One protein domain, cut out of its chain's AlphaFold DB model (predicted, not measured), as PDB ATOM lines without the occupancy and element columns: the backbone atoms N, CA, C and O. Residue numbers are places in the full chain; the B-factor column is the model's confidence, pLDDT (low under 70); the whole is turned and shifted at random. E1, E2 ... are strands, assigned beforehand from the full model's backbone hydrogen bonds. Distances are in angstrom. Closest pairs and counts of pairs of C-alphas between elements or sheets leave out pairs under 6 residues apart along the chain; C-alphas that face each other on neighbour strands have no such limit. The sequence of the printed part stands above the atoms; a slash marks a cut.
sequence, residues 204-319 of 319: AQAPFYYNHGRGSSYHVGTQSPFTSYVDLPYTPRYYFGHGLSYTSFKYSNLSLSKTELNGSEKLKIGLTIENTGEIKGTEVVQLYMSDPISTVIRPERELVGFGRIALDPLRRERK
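Overview. This is residues 204 to 319 of the 319 residues of an uncharacterized protein of Enterococcus casseliflavus (UniProt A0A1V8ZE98). With little regular structure, this is a small, loose sandwich: the sheet E1 - E2 - E5 is partly face to face with the long hairpin E3 - E4, and residues 204 to 248 wind along with no named element. Both sheets are antiparallel; five strands, E1 to E5 along the chain, and no named helix hold 37 of 116 printed residues, all strand. The whole is loose, radius of gyration of the C-alphas 17.8 A, spanning 46 by 42 by 21 A.

Arrangement. Start at hairpin E1, residues 249 to 256, and E2, residues 269 to 275: N 250 and O 274, 2.9 A, are within hydrogen-bond range. Beside E2, E5, residues 316 to 318, has N 317 and O 273 within that range, 2.9 A. In hairpin E3, residues 281 to 289, and E4, residues 302 to 311, so are N 285 and O 307, 2.9 A. The closest C-alphas of E2 and E4, Asn 275 and Leu 311, are 6.0 A apart.

Along the chain. Find C-alpha 249 at (271.983, 286.481, 207.311), where E1 begins. E4, 26.2 A long, bends by 52 degrees at residue 305. E5 ends at C-alpha 318 (283.319, 292.429, 205.224).

Size, cuts and confidence. The printed part has no cut. Links E1 to E2 and E3 to E4 are long. Residues 221 to 223 are under pLDDT 70.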
ATOM      1  N   ALA A 204     261.488 279.560 238.265       90.69
ATOM      2  CA  ALA A 204     262.240 278.551 239.007       90.69
ATOM      3  C   ALA A 204     263.679 278.332 238.507       90.69
ATOM      4  O   ALA A 204     264.489 277.801 239.261       90.69
ATOM      5  N   GLN A 205     264.019 278.736 237.277       90.25
ATOM      6  CA  GLN A 205     265.402 278.641 236.791       90.25
ATOM      7  C   GLN A 205     266.227 279.930 237.061       90.25
ATOM      8  O   GLN A 205     267.380 280.025 236.646       90.25
ATOM      9  N   ALA A 206     265.667 280.915 237.786       88.06
ATOM     10  CA  ALA A 206     266.354 282.165 238.117       88.06
ATOM     11  C   ALA A 206     267.510 281.935 239.111       88.06
ATOM     12  O   ALA A 206     267.396 281.080 239.991       88.06
ATOM     13  N   PRO A 207     268.607 282.719 239.031       87.00
ATOM     14  CA  PRO A 207     268.816 283.887 238.163       87.00
ATOM     15  C   PRO A 207     269.199 283.544 236.709       87.00
ATOM     16  O   PRO A 207     269.966 282.618 236.457       87.00
ATOM     17  N   PHE A 208     268.727 284.363 235.756       81.81
ATOM     18  CA  PHE A 208     268.983 284.204 234.317       81.81
ATOM     19  C   PHE A 208     269.745 285.383 233.738       81.81
ATOM     20  O   PHE A 208     269.228 286.493 233.629       81.81
ATOM     21  N   TYR A 209     270.973 285.132 233.323       91.19
ATOM     22  CA  TYR A 209     271.803 286.118 232.655       91.19
ATOM     23  C   TYR A 209     272.835 285.383 231.813       91.19
ATOM     24  O   TYR A 209     273.259 284.280 232.153       91.19
ATOM     25  N   TYR A 210     273.202 285.954 230.669       94.88
ATOM     26  CA  TYR A 210     273.945 285.197 229.667       94.88
ATOM     27  C   TYR A 210     275.412 284.957 230.040       94.88
ATOM     28  O   TYR A 210     275.989 283.952 229.636       94.88
ATOM     29  N   ASN A 211     275.988 285.879 230.813       94.94
ATOM     30  CA  ASN A 211     277.373 285.898 231.272       94.94
ATOM     31  C   ASN A 211     277.521 285.255 232.661       94.94
ATOM     32  O   ASN A 211     278.296 285.715 233.500       94.94
ATOM     33  N   HIS A 212     276.756 284.195 232.917       93.38
ATOM     34  CA  HIS A 212     276.913 283.360 234.105       93.38
ATOM     35  C   HIS A 212     278.281 282.670 234.127       93.38
ATOM     36  O   HIS A 212     278.939 282.523 233.096       93.38
ATOM     37  N   GLY A 213     278.721 282.234 235.309       91.56
ATOM     38  CA  GLY A 213     280.002 281.545 235.467       91.56
ATOM     39  C   GLY A 213     280.086 280.290 234.596       91.56
ATOM     40  O   GLY A 213     279.082 279.593 234.398       91.56
ATOM     41  N   ARG A 214     281.280 279.995 234.083       87.25
ATOM     42  CA  ARG A 214     281.528 278.779 233.305       87.25
ATOM     43  C   ARG A 214     281.129 277.529 234.087       87.25
ATOM     44  O   ARG A 214     281.470 277.397 235.261       87.25
ATOM     45  N   GLY A 215     280.405 276.615 233.442       83.94
ATOM     46  CA  GLY A 215     279.919 275.394 234.096       83.94
ATOM     47  C   GLY A 215     278.687 275.582 234.994       83.94
ATOM     48  O   GLY A 215     278.369 274.676 235.760       83.94
ATOM     49  N   SER A 216     277.997 276.725 234.927       88.12
ATOM     50  CA  SER A 216     276.775 277.011 235.700       88.12
ATOM     51  C   SER A 216     275.584 277.345 234.796       88.12
ATOM     52  O   SER A 216     275.743 277.478 233.581       88.12
ATOM     53  N   SER A 217     274.392 277.494 235.394       88.88
ATOM     54  CA  SER A 217     273.143 277.820 234.691       88.88
ATOM     55  C   SER A 217     272.942 276.901 233.472       88.88
ATOM     56  O   SER A 217     273.083 275.683 233.583       88.88
ATOM     57  N   TYR A 218     272.665 277.466 232.302       87.94
ATOM     58  CA  TYR A 218     272.412 276.717 231.080       87.94
ATOM     59  C   TYR A 218     273.669 276.239 230.330       87.94
ATOM     60  O   TYR A 218     273.532 275.600 229.289       87.94
ATOM     61  N   HIS A 219     274.875 276.484 230.864       85.31
ATOM     62  CA  HIS A 219     276.105 275.782 230.454       85.31
ATOM     63  C   HIS A 219     276.672 274.922 231.584       85.31
ATOM     64  O   HIS A 219     277.890 274.780 231.713       85.31
ATOM     65  N   VAL A 220     275.812 274.346 232.427       81.56
ATOM     66  CA  VAL A 220     276.256 273.307 233.353       81.56
ATOM     67  C   VAL A 220     276.910 272.177 232.548       81.56
ATOM     68  O   VAL A 220     276.267 271.472 231.778       81.56
ATOM     69  N   GLY A 221     278.235 272.062 232.655       65.50
ATOM     70  CA  GLY A 221     279.014 271.029 231.979       65.50
ATOM     71  C   GLY A 221     278.699 269.702 232.649       65.50
ATOM     72  O   GLY A 221     279.187 269.436 233.746       65.50
ATOM     73  N   THR A 222     277.806 268.915 232.054       63.41
ATOM     74  CA  THR A 222     277.124 267.816 232.743       63.41
ATOM     75  C   THR A 222     278.087 266.683 233.107       63.41
ATOM     76  O   THR A 222     278.366 265.796 232.306       63.41
ATOM     77  N   GLN A 223     278.563 266.702 234.354       62.25
ATOM     78  CA  GLN A 223     279.070 265.529 235.082       62.25
ATOM     79  C   GLN A 223     277.958 264.855 235.918       62.25
ATOM     80  O   GLN A 223     278.206 263.894 236.641       62.25
ATOM     81  N   SER A 224     276.728 265.376 235.826       71.50
ATOM     82  CA  SER A 224     275.498 264.837 236.414       71.50
ATOM     83  C   SER A 224     274.776 263.936 235.402       71.50
ATOM     84  O   SER A 224     274.831 264.234 234.207       71.50
ATOM     85  N   PRO A 225     274.053 262.880 235.836       79.00
ATOM     86  CA  PRO A 225     273.173 262.118 234.946       79.00
ATOM     87  C   PRO A 225     271.997 262.950 234.407       79.00
ATOM     88  O   PRO A 225     271.391 262.564 233.410       79.00
ATOM     89  N   PHE A 226     271.668 264.080 235.041       79.12
ATOM     90  CA  PHE A 226     270.653 265.010 234.551       79.12
ATOM     91  C   PHE A 226     271.274 266.039 233.598       79.12
ATOM     92  O   PHE A 226     272.204 266.759 233.967       79.12
ATOM     93  N   THR A 227     270.732 266.120 232.382       85.31
ATOM     94  CA  THR A 227     271.081 267.113 231.346       85.31
ATOM     95  C   THR A 227     270.026 268.219 231.205       85.31
ATOM     96  O   THR A 227     270.115 269.063 230.315       85.31
ATOM     97  N   SER A 228     269.039 268.219 232.101       88.62
ATOM     98  CA  SER A 228     267.944 269.181 232.215       88.62
ATOM     99  C   SER A 228     267.410 269.185 233.655       88.62
ATOM    100  O   SER A 228     267.808 268.355 234.479       88.62
ATOM    101  N   TYR A 229     266.476 270.080 233.976       88.75
ATOM    102  CA  TYR A 229     265.586 269.858 235.116       88.75
ATOM    103  C   TYR A 229     264.682 268.643 234.835       88.75
ATOM    104  O   TYR A 229     264.621 268.148 233.706       88.75
ATOM    105  N   VAL A 230     263.983 268.141 235.857       91.56
ATOM    106  CA  VAL A 230     263.077 266.980 235.724       91.56
ATOM    107  C   VAL A 230     261.951 267.247 234.713       91.56
ATOM    108  O   VAL A 230     261.469 266.323 234.066       91.56
ATOM    109  N   ASP A 231     261.562 268.510 234.567       91.81
ATOM    110  CA  ASP A 231     260.383 268.981 233.840       91.81
ATOM    111  C   ASP A 231     260.669 270.146 232.873       91.81
ATOM    112  O   ASP A 231     259.774 270.568 232.146       91.81
ATOM    113  N   LEU A 232     261.906 270.658 232.828       91.50
ATOM    114  CA  LEU A 232     262.294 271.812 232.008       91.50
ATOM    115  C   LEU A 232     263.729 271.689 231.475       91.50
ATOM    116  O   LEU A 232     264.603 271.156 232.163       91.50
ATOM    117  N   PRO A 233     264.033 272.230 230.283       91.69
ATOM    118  CA  PRO A 233     265.409 272.308 229.809       91.69
ATOM    119  C   PRO A 233     266.242 273.259 230.682       91.69
ATOM    120  O   PRO A 233     265.719 274.182 231.309       91.69
ATOM    121  N   TYR A 234     267.566 273.072 230.699       90.94
ATOM    122  CA  TYR A 234     268.453 274.076 231.297       90.94
ATOM    123  C   TYR A 234     268.485 275.365 230.475       90.94
ATOM    124  O   TYR A 234     268.656 276.437 231.044       90.94
ATOM    125  N   THR A 235     268.313 275.271 229.155       92.88
ATOM    126  CA  THR A 235     268.361 276.412 228.239       92.88
ATOM    127  C   THR A 235     267.255 277.433 228.514       92.88
ATOM    128  O   THR A 235     266.167 277.065 228.963       92.88
ATOM    129  N   PRO A 236     267.515 278.723 228.244       94.38
ATOM    130  CA  PRO A 236     266.475 279.739 228.273       94.38
ATOM    131  C   PRO A 236     265.500 279.559 227.105       94.38
ATOM    132  O   PRO A 236     265.850 278.947 226.093       94.38
ATOM    133  N   ARG A 237     264.319 280.171 227.226       95.50
ATOM    134  CA  ARG A 237     263.336 280.274 226.140       95.50
ATOM    135  C   ARG A 237     263.906 281.110 224.994       95.50
ATOM    136  O   ARG A 237     263.950 280.664 223.854       95.50
ATOM    137  N   TYR A 238     264.450 282.280 225.330       95.94
ATOM    138  CA  TYR A 238     265.170 283.137 224.390       95.94
ATOM    139  C   TYR A 238     266.480 283.625 225.004       95.94
ATOM    140  O   TYR A 238     266.524 284.124 226.129       95.94
ATOM    141  N   TYR A 239     267.575 283.485 224.262       96.25
ATOM    142  CA  TYR A 239     268.893 283.925 224.713       96.25
ATOM    143  C   TYR A 239     269.025 285.452 224.665       96.25
ATOM    144  O   TYR A 239     268.437 286.112 223.807       96.25
ATOM    145  N   PHE A 240     269.882 286.011 225.523       97.38
ATOM    146  CA  PHE A 240     270.428 287.351 225.292       97.38
ATOM    147  C   PHE A 240     270.966 287.458 223.860       97.38
ATOM    148  O   PHE A 240     271.633 286.544 223.370       97.38
ATOM    149  N   GLY A 241     270.666 288.568 223.193       97.56
ATOM    150  CA  GLY A 241     271.079 288.801 221.818       97.56
ATOM    151  C   GLY A 241     270.236 288.085 220.759       97.56
ATOM    152  O   GLY A 241     270.542 288.217 219.574       97.56
ATOM    153  N   HIS A 242     269.190 287.344 221.144       97.75
ATOM    154  CA  HIS A 242     268.253 286.728 220.204       97.75
ATOM    155  C   HIS A 242     267.363 287.785 219.540       97.75
ATOM    156  O   HIS A 242     266.951 288.748 220.177       97.75
ATOM    157  N   GLY A 243     267.054 287.603 218.261       97.56
ATOM    158  CA  GLY A 243     266.126 288.454 217.525       97.56
ATOM    159  C   GLY A 243     266.176 288.132 216.041       97.56
ATOM    160  O   GLY A 243     267.262 287.980 215.466       97.56
ATOM    161  N   LEU A 244     265.000 287.977 215.448       97.69
ATOM    162  CA  LEU A 244     264.830 287.573 214.059       97.69
ATOM    163  C   LEU A 244     264.716 288.795 213.139       97.69
ATOM    164  O   LEU A 244     264.686 289.940 213.587       97.69
ATOM    165  N   SER A 245     264.674 288.523 211.841       98.12
ATOM    166  CA  SER A 245     264.445 289.487 210.772       98.12
ATOM    167  C   SER A 245     263.550 288.824 209.726       98.12
ATOM    168  O   SER A 245     263.509 287.599 209.632       98.12
ATOM    169  N   TYR A 246     262.867 289.618 208.905       97.94
ATOM    170  CA  TYR A 246     262.157 289.105 207.730       97.94
ATOM    171  C   TYR A 246     263.110 288.626 206.617       97.94
ATOM    172  O   TYR A 246     262.672 288.046 205.628       97.94
ATOM    173  N   THR A 247     264.423 288.844 206.776       97.81
ATOM    174  CA  THR A 247     265.463 288.239 205.938       97.81
ATOM    175  C   THR A 247     266.381 287.330 206.758       97.81
ATOM    176  O   THR A 247     266.322 287.291 207.985       97.81
ATOM    177  N   SER A 248     267.260 286.598 206.076       97.75
ATOM    178  CA  SER A 248     268.284 285.756 206.692       97.75
ATOM    179  C   SER A 248     269.684 286.321 206.454       97.75
ATOM    180  O   SER A 248     269.952 286.949 205.428       97.75
ATOM    181  N   PHE A 249     270.586 286.075 207.407       97.94
ATOM    182  CA  PHE A 249     271.983 286.481 207.311       97.94
ATOM    183  C   PHE A 249     272.917 285.288 207.456       97.94
ATOM    184  O   PHE A 249     272.771 284.471 208.368       97.94
ATOM    185  N   LYS A 250     273.928 285.220 206.592       97.81
ATOM    186  CA  LYS A 250     274.979 284.205 206.645       97.81
ATOM    187  C   LYS A 250     276.308 284.826 207.047       97.81
ATOM    188  O   LYS A 250     276.771 285.792 206.446       97.81
ATOM    189  N   TYR A 251     276.944 284.205 208.031       97.50
ATOM    190  CA  TYR A 251     278.260 284.570 208.539       97.50
ATOM    191  C   TYR A 251     279.322 283.633 207.957       97.50
ATOM    192  O   TYR A 251     279.115 282.422 207.869       97.50
ATOM    193  N   SER A 252     280.465 284.174 207.539       97.50
ATOM    194  CA  SER A 252     281.576 283.383 206.994       97.50
ATOM    195  C   SER A 252     282.925 284.092 207.144       97.50
ATOM    196  O   SER A 252     282.985 285.274 207.476       97.50
ATOM    197  N   ASN A 253     284.018 283.369 206.877       95.69
ATOM    198  CA  ASN A 253     285.379 283.913 206.809       95.69
ATOM    199  C   ASN A 253     285.811 284.700 208.059       95.69
ATOM    200  O   ASN A 253     286.408 285.773 207.939       95.69
ATOM    201  N   LEU A 254     285.509 284.177 209.254       95.62
ATOM    202  CA  LEU A 254     286.052 284.730 210.492       95.62
ATOM    203  C   LEU A 254     287.583 284.653 210.445       95.62
ATOM    204  O   LEU A 254     288.162 283.603 210.176       95.62
ATOM    205  N   SER A 255     288.231 285.780 210.697       95.81
ATOM    206  CA  SER A 255     289.673 285.947 210.596       95.81
ATOM    207  C   SER A 255     290.187 286.782 211.756       95.81
ATOM    208  O   SER A 255     289.547 287.741 212.185       95.81
ATOM    209  N   LEU A 256     291.360 286.407 212.252       96.00
ATOM    210  CA  LEU A 256     292.070 287.103 213.312       96.00
ATOM    211  C   LEU A 256     293.378 287.631 212.732       96.00
ATOM    212  O   LEU A 256     294.070 286.908 212.019       96.00
ATOM    213  N   SER A 257     293.745 288.877 213.037       96.12
ATOM    214  CA  SER A 257     295.034 289.420 212.585       96.12
ATOM    215  C   SER A 257     296.233 288.721 213.222       96.12
ATOM    216  O   SER A 257     297.331 288.792 212.677       96.12
ATOM    217  N   LYS A 258     296.033 288.106 214.395       94.38
ATOM    218  CA  LYS A 258     297.025 287.351 215.163       94.38
ATOM    219  C   LYS A 258     296.325 286.278 216.002       94.38
ATOM    220  O   LYS A 258     295.176 286.465 216.390       94.38
ATOM    221  N   THR A 259     297.030 285.197 216.310       93.31
ATOM    222  CA  THR A 259     296.582 284.152 217.251       93.31
ATOM    223  C   THR A 259     297.255 284.262 218.617       93.31
ATOM    224  O   THR A 259     296.755 283.711 219.588       93.31
ATOM    225  N   GLU A 260     298.357 285.006 218.697       93.19
ATOM    226  CA  GLU A 260     299.096 285.298 219.924       93.19
ATOM    227  C   GLU A 260     299.264 286.815 220.048       93.19
ATOM    228  O   GLU A 260     299.553 287.505 219.063       93.19
ATOM    229  N   LEU A 261     299.043 287.340 221.252       91.88
ATOM    230  CA  LEU A 261     299.126 288.764 221.570       91.88
ATOM    231  C   LEU A 261     300.045 288.950 222.770       91.88
ATOM    232  O   LEU A 261     299.954 288.201 223.741       91.88
ATOM    233  N   ASN A 262     300.883 289.984 222.729       91.31
ATOM    234  CA  ASN A 262     301.724 290.356 223.863       91.31
ATOM    235  C   ASN A 262     301.178 291.607 224.556       91.31
ATOM    236  O   ASN A 262     301.058 292.666 223.941       91.31
ATOM    237  N   GLY A 263     300.879 291.508 225.853       87.38
ATOM    238  CA  GLY A 263     300.448 292.647 226.666       87.38
ATOM    239  C   GLY A 263     299.217 293.358 226.094       87.38
ATOM    240  O   GLY A 263     298.139 292.780 226.016       87.38
ATOM    241  N   SER A 264     299.378 294.625 225.709       88.81
ATOM    242  CA  SER A 264     298.288 295.508 225.260       88.81
ATOM    243  C   SER A 264     298.144 295.601 223.735       88.81
ATOM    244  O   SER A 264     297.618 296.591 223.217       88.81
ATOM    245  N   GLU A 265     298.644 294.615 222.991       93.44
ATOM    246  CA  GLU A 265     298.464 294.569 221.539       93.44
ATOM    247  C   GLU A 265     296.981 294.522 221.135       93.44
ATOM    248  O   GLU A 265     296.148 293.880 221.770       93.44
ATOM    249  N   LYS A 266     296.651 295.194 220.025       92.50
ATOM    250  CA  LYS A 266     295.293 295.201 219.470       92.50
ATOM    251  C   LYS A 266     295.099 294.023 218.520       92.50
ATOM    252  O   LYS A 266     295.835 293.886 217.542       92.50
ATOM    253  N   LEU A 267     294.053 293.240 218.758       92.69
ATOM    254  CA  LEU A 267     293.572 292.215 217.838       92.69
ATOM    255  C   LEU A 267     292.543 292.813 216.878       92.69
ATOM    256  O   LEU A 267     291.579 293.435 217.318       92.69
ATOM    257  N   LYS A 268     292.723 292.610 215.571       94.19
ATOM    258  CA  LYS A 268     291.667 292.870 214.589       94.19
ATOM    259  C   LYS A 268     290.957 291.562 214.282       94.19
ATOM    260  O   LYS A 268     291.605 290.579 213.921       94.19
ATOM    261  N   ILE A 269     289.639 291.581 214.411       94.38
ATOM    262  CA  ILE A 269     288.752 290.478 214.064       94.38
ATOM    263  C   ILE A 269     287.976 290.930 212.841       94.38
ATOM    264  O   ILE A 269     287.427 292.027 212.857       94.38
ATOM    265  N   GLY A 270     287.970 290.112 211.794       95.12
ATOM    266  CA  GLY A 270     287.206 290.398 210.591       95.12
ATOM    267  C   GLY A 270     286.335 289.225 210.188       95.12
ATOM    268  O   GLY A 270     286.747 288.075 210.331       95.12
ATOM    269  N   LEU A 271     285.146 289.505 209.668       96.12
ATOM    270  CA  LEU A 271     284.186 288.494 209.237       96.12
ATOM    271  C   LEU A 271     283.341 289.005 208.065       96.12
ATOM    272  O   LEU A 271     283.210 290.207 207.842       96.12
ATOM    273  N   THR A 272     282.795 288.083 207.279       96.81
ATOM    274  CA  THR A 272     281.908 288.395 206.152       96.81
ATOM    275  C   THR A 272     280.467 288.086 206.524       96.81
ATOM    276  O   THR A 272     280.185 287.001 207.034       96.81
ATOM    277  N   ILE A 273     279.573 289.023 206.224       97.12
ATOM    278  CA  ILE A 273     278.133 288.912 206.460       97.12
ATOM    279  C   ILE A 273     277.438 289.094 205.125       97.12
ATOM    280  O   ILE A 273     277.755 290.008 204.362       97.12
ATOM    281  N   GLU A 274     276.497 288.213 204.844       97.50
ATOM    282  CA  GLU A 274     275.694 288.215 203.632       97.50
ATOM    283  C   GLU A 274     274.223 288.283 204.010       97.50
ATOM    284  O   GLU A 274     273.783 287.490 204.840       97.50
ATOM    285  N   ASN A 275     273.468 289.192 203.393       98.06
ATOM    286  CA  ASN A 275     272.011 289.106 203.398       98.06
ATOM    287  C   ASN A 275     271.601 288.069 202.347       98.06
ATOM    288  O   ASN A 275     271.791 288.291 201.152       98.06
ATOM    289  N   THR A 276     271.085 286.930 202.798       97.69
ATOM    290  CA  THR A 276     270.734 285.790 201.943       97.69
ATOM    291  C   THR A 276     269.270 285.763 201.521       97.69
ATOM    292  O   THR A 276     268.897 284.881 200.753       97.69
ATOM    293  N   GLY A 277     268.441 286.686 202.010       96.00
ATOM    294  CA  GLY A 277     267.044 286.790 201.590       96.00
ATOM    295  C   GLY A 277     266.805 287.856 200.524       96.00
ATOM    296  O   GLY A 277     267.728 288.470 199.983       96.00
ATOM    297  N   GLU A 278     265.524 288.053 200.222       95.56
ATOM    298  CA  GLU A 278     265.053 288.862 199.090       95.56
ATOM    299  C   GLU A 278     264.772 290.321 199.458       95.56
ATOM    300  O   GLU A 278     264.595 291.163 198.580       95.56
ATOM    301  N   ILE A 279     264.766 290.642 200.752       95.88
ATOM    302  CA  ILE A 279     264.466 291.982 201.255       95.88
ATOM    303  C   ILE A 279     265.636 292.563 202.039       95.88
ATOM    304  O   ILE A 279     266.467 291.855 202.617       95.88
ATOM    305  N   LYS A 280     265.712 293.895 202.044       96.75
ATOM    306  CA  LYS A 280     266.692 294.624 202.844       96.75
ATOM    307  C   LYS A 280     266.477 294.303 204.321       96.75
ATOM    308  O   LYS A 280     265.344 294.268 204.799       96.75
ATOM    309  N   GLY A 281     267.568 294.111 205.051       97.50
ATOM    310  CA  GLY A 281     267.518 293.858 206.486       97.50
ATOM    311  C   GLY A 281     268.680 294.499 207.222       97.50
ATOM    312  O   GLY A 281     269.671 294.912 206.618       97.50
ATOM    313  N   THR A 282     268.544 294.580 208.541       98.12
ATOM    314  CA  THR A 282     269.599 295.063 209.431       98.12
ATOM    315  C   THR A 282     269.947 293.985 210.442       98.12
ATOM    316  O   THR A 282     269.079 293.536 211.183       98.12
ATOM    317  N   GLU A 283     271.220 293.613 210.501       98.12
ATOM    318  CA  GLU A 283     271.742 292.624 211.442       98.12
ATOM    319  C   GLU A 283     272.573 293.307 212.534       98.12
ATOM    320  O   GLU A 283     273.247 294.314 212.289       98.12
ATOM    321  N   VAL A 284     272.534 292.759 213.751       98.31
ATOM    322  CA  VAL A 284     273.375 293.190 214.871       98.31
ATOM    323  C   VAL A 284     274.363 292.070 215.159       98.31
ATOM    324  O   VAL A 284     274.071 291.114 215.877       98.31
ATOM    325  N   VAL A 285     275.556 292.231 214.602       97.69
ATOM    326  CA  VAL A 285     276.689 291.326 214.776       97.69
ATOM    327  C   VAL A 285     277.194 291.451 216.196       97.69
ATOM    328  O   VAL A 285     277.573 292.544 216.609       97.69
ATOM    329  N   GLN A 286     277.230 290.347 216.931       97.75
ATOM    330  CA  GLN A 286     277.628 290.327 218.336       97.75
ATOM    331  C   GLN A 286     278.928 289.540 218.495       97.75
ATOM    332  O   GLN A 286     279.024 288.393 218.059       97.75
ATOM    333  N   LEU A 287     279.930 290.161 219.117       96.81
ATOM    334  CA  LEU A 287     281.220 289.548 219.404       96.81
ATOM    335  C   LEU A 287     281.291 289.164 220.880       96.81
ATOM    336  O   LEU A 287     281.246 290.024 221.761       96.81
ATOM    337  N   TYR A 288     281.467 287.870 221.124       96.75
ATOM    338  CA  TYR A 288     281.614 287.305 222.457       96.75
ATOM    339  C   TYR A 288     283.033 286.775 222.668       96.75
ATOM    340  O   TYR A 288     283.617 286.189 221.756       96.75
ATOM    341  N   MET A 289     283.572 286.949 223.874       94.75
ATOM    342  CA  MET A 289     284.851 286.369 224.295       94.75
ATOM    343  C   MET A 289     284.681 285.518 225.551       94.75
ATOM    344  O   MET A 289     283.820 285.794 226.382       94.75
ATOM    345  N   SER A 290     285.531 284.505 225.690       93.94
ATOM    346  CA  SER A 290     285.605 283.619 226.854       93.94
ATOM    347  C   SER A 290     287.062 283.445 227.270       93.94
ATOM    348  O   SER A 290     287.915 283.248 226.403       93.94
ATOM    349  N   ASP A 291     287.335 283.448 228.574       93.12
ATOM    350  CA  ASP A 291     288.628 283.052 229.142       93.12
ATOM    351  C   ASP A 291     288.494 281.654 229.780       93.12
ATOM    352  O   ASP A 291     287.990 281.531 230.901       93.12
ATOM    353  N   PRO A 292     288.867 280.574 229.065       87.56
ATOM    354  CA  PRO A 292     288.632 279.214 229.534       87.56
ATOM    355  C   PRO A 292     289.618 278.754 230.618       87.56
ATOM    356  O   PRO A 292     289.344 277.740 231.263       87.56
ATOM    357  N   ILE A 293     290.756 279.434 230.808       90.56
ATOM    358  CA  ILE A 293     291.808 279.035 231.755       90.56
ATOM    359  C   ILE A 293     292.164 280.246 232.611       90.56
ATOM    360  O   ILE A 293     292.955 281.094 232.215       90.56
ATOM    361  N   SER A 294     291.609 280.288 233.819       91.38
ATOM    362  CA  SER A 294     291.738 281.435 234.713       91.38
ATOM    363  C   SER A 294     291.944 280.994 236.162       91.38
ATOM    364  O   SER A 294     291.601 279.874 236.540       91.38
ATOM    365  N   THR A 295     292.510 281.876 236.989       94.44
ATOM    366  CA  THR A 295     292.714 281.633 238.430       94.44
ATOM    367  C   THR A 295     291.439 281.827 239.253       94.44
ATOM    368  O   THR A 295     291.386 281.417 240.411       94.44
ATOM    369  N   VAL A 296     290.413 282.438 238.659       93.25
ATOM    370  CA  VAL A 296     289.089 282.666 239.250       93.25
ATOM    371  C   VAL A 296     287.997 282.233 238.275       93.25
ATOM    372  O   VAL A 296     288.241 282.115 237.076       93.25
ATOM    373  N   ILE A 297     286.775 282.021 238.768       90.38
ATOM    374  CA  ILE A 297     285.631 281.744 237.890       90.38
ATOM    375  C   ILE A 297     285.387 282.971 237.006       90.38
ATOM    376  O   ILE A 297     285.145 284.074 237.498       90.38
ATOM    377  N   ARG A 298     285.453 282.760 235.692       94.38
ATOM    378  CA  ARG A 298     285.110 283.747 234.667       94.38
ATOM    379  C   ARG A 298     283.728 283.439 234.084       94.38
ATOM    380  O   ARG A 298     283.284 282.284 234.154       94.38
ATOM    381  N   PRO A 299     283.040 284.442 233.518       94.25
ATOM    382  CA  PRO A 299     281.841 284.199 232.731       94.25
ATOM    383  C   PRO A 299     282.094 283.184 231.612       94.25
ATOM    384  O   PRO A 299     283.183 283.153 231.039       94.25
ATOM    385  N   GLU A 300     281.079 282.388 231.276       92.06
ATOM    386  CA  GLU A 300     281.122 281.474 230.129       92.06
ATOM    387  C   GLU A 300     281.457 282.234 228.840       92.06
ATOM    388  O   GLU A 300     282.282 281.800 228.040       92.06
ATOM    389  N   ARG A 301     280.835 283.404 228.665       94.75
ATOM    390  CA  ARG A 301     281.112 284.357 227.592       94.75
ATOM    391  C   ARG A 301     280.679 285.763 227.991       94.75
ATOM    392  O   ARG A 301     279.706 285.932 228.721       94.75
ATOM    393  N   GLU A 302     281.361 286.765 227.456       96.88
ATOM    394  CA  GLU A 302     281.079 288.189 227.669       96.88
ATOM    395  C   GLU A 302     280.930 288.882 226.314       96.88
ATOM    396  O   GLU A 302     281.739 288.650 225.413       96.88
ATOM    397  N   LEU A 303     279.901 289.721 226.147       97.94
ATOM    398  CA  LEU A 303     279.775 290.583 224.972       97.94
ATOM    399  C   LEU A 303     280.863 291.662 225.045       97.94
ATOM    400  O   LEU A 303     280.832 292.517 225.926       97.94
ATOM    401  N   VAL A 304     281.808 291.636 224.107       96.50
ATOM    402  CA  VAL A 304     282.933 292.591 224.059       96.50
ATOM    403  C   VAL A 304     282.777 293.646 222.965       96.50
ATOM    404  O   VAL A 304     283.539 294.609 222.912       96.50
ATOM    405  N   GLY A 305     281.792 293.484 222.083       95.88
ATOM    406  CA  GLY A 305     281.480 294.455 221.046       95.88
ATOM    407  C   GLY A 305     280.320 294.006 220.171       95.88
ATOM    408  O   GLY A 305     279.972 292.828 220.123       95.88
ATOM    409  N   PHE A 306     279.725 294.956 219.463       97.31
ATOM    410  CA  PHE A 306     278.703 294.674 218.467       97.31
ATOM    411  C   PHE A 306     278.730 295.716 217.346       97.31
ATOM    412  O   PHE A 306     279.226 296.828 217.526       97.31
ATOM    413  N   GLY A 307     278.193 295.352 216.185       95.69
ATOM    414  CA  GLY A 307     278.054 296.239 215.034       95.69
ATOM    415  C   GLY A 307     276.694 296.061 214.375       95.69
ATOM    416  O   GLY A 307     276.288 294.938 214.090       95.69
ATOM    417  N   ARG A 308     275.993 297.170 214.125       97.31
ATOM    418  CA  ARG A 308     274.702 297.176 213.427       97.31
ATOM    419  C   ARG A 308     274.909 297.512 211.956       97.31
ATOM    420  O   ARG A 308     275.510 298.540 211.648       97.31
ATOM    421  N   ILE A 309     274.446 296.643 211.064       95.81
ATOM    422  CA  ILE A 309     274.763 296.714 209.634       95.81
ATOM    423  C   ILE A 309     273.492 296.501 208.827       95.81
ATOM    424  O   ILE A 309     272.828 295.479 208.976       95.81
ATOM    425  N   ALA A 310     273.174 297.466 207.968       96.62
ATOM    426  CA  ALA A 310     272.092 297.353 207.001       96.62
ATOM    427  C   ALA A 310     272.642 296.810 205.678       96.62
ATOM    428  O   ALA A 310     273.601 297.359 205.138       96.62
ATOM    429  N   LEU A 311     272.015 295.764 205.149       95.44
ATOM    430  CA  LEU A 311     272.420 295.112 203.908       95.44
ATOM    431  C   LEU A 311     271.225 295.008 202.964       95.44
ATOM    432  O   LEU A 311     270.173 294.475 203.331       95.44
ATOM    433  N   ASP A 312     271.403 295.486 201.733       95.38
ATOM    434  CA  ASP A 312     270.451 295.221 200.652       95.38
ATOM    435  C   ASP A 312     270.437 293.711 200.309       95.38
ATOM    436  O   ASP A 312     271.373 292.988 200.677       95.38
ATOM    437  N   PRO A 313     269.397 293.209 199.621       89.56
ATOM    438  CA  PRO A 313     269.285 291.795 199.258       89.56
ATOM    439  C   PRO A 313     270.511 291.274 198.505       89.56
ATOM    440  O   PRO A 313     271.067 291.974 197.652       89.56
ATOM    441  N   LEU A 314     270.922 290.037 198.798       81.06
ATOM    442  CA  LEU A 314     272.024 289.328 198.126       81.06
ATOM    443  C   LEU A 314     273.379 290.069 198.155       81.06
ATOM    444  O   LEU A 314     274.296 289.750 197.391       81.06
ATOM    445  N   ARG A 315     273.535 291.073 199.030       78.25
ATOM    446  CA  ARG A 315     274.794 291.801 199.230       78.25
ATOM    447  C   ARG A 315     275.635 291.156 200.324       78.25
ATOM    448  O   ARG A 315     275.128 290.635 201.317       78.25
ATOM    449  N   ARG A 316     276.953 291.269 200.145       76.69
ATOM    450  CA  ARG A 316     277.984 290.834 201.090       76.69
ATOM    451  C   ARG A 316     278.789 292.031 201.567       76.69
ATOM    452  O   ARG A 316     279.196 292.853 200.748       76.69
ATOM    453  N   GLU A 317     279.079 292.078 202.858       81.38
ATOM    454  CA  GLU A 317     279.982 293.060 203.450       81.38
ATOM    455  C   GLU A 317     281.008 292.367 204.352       81.38
ATOM    456  O   GLU A 317     280.693 291.417 205.072       81.38
ATOM    457  N   ARG A 318     282.258 292.840 204.303       80.00
ATOM    458  CA  ARG A 318     283.319 292.429 205.224       80.00
ATOM    459  C   ARG A 318     283.504 293.520 206.272       80.00
ATOM    460  O   ARG A 318     283.737 294.671 205.905       80.00
ATOM    461  N   LYS A 319     283.423 293.148 207.546       75.62
ATOM    462  CA  LYS A 319     283.750 294.010 208.687       75.62
ATOM    463  C   LYS A 319     285.009 293.526 209.376       75.62
ATOM    464  O   LYS A 319     285.288 292.310 209.265       75.62
TER     465      LYS A 319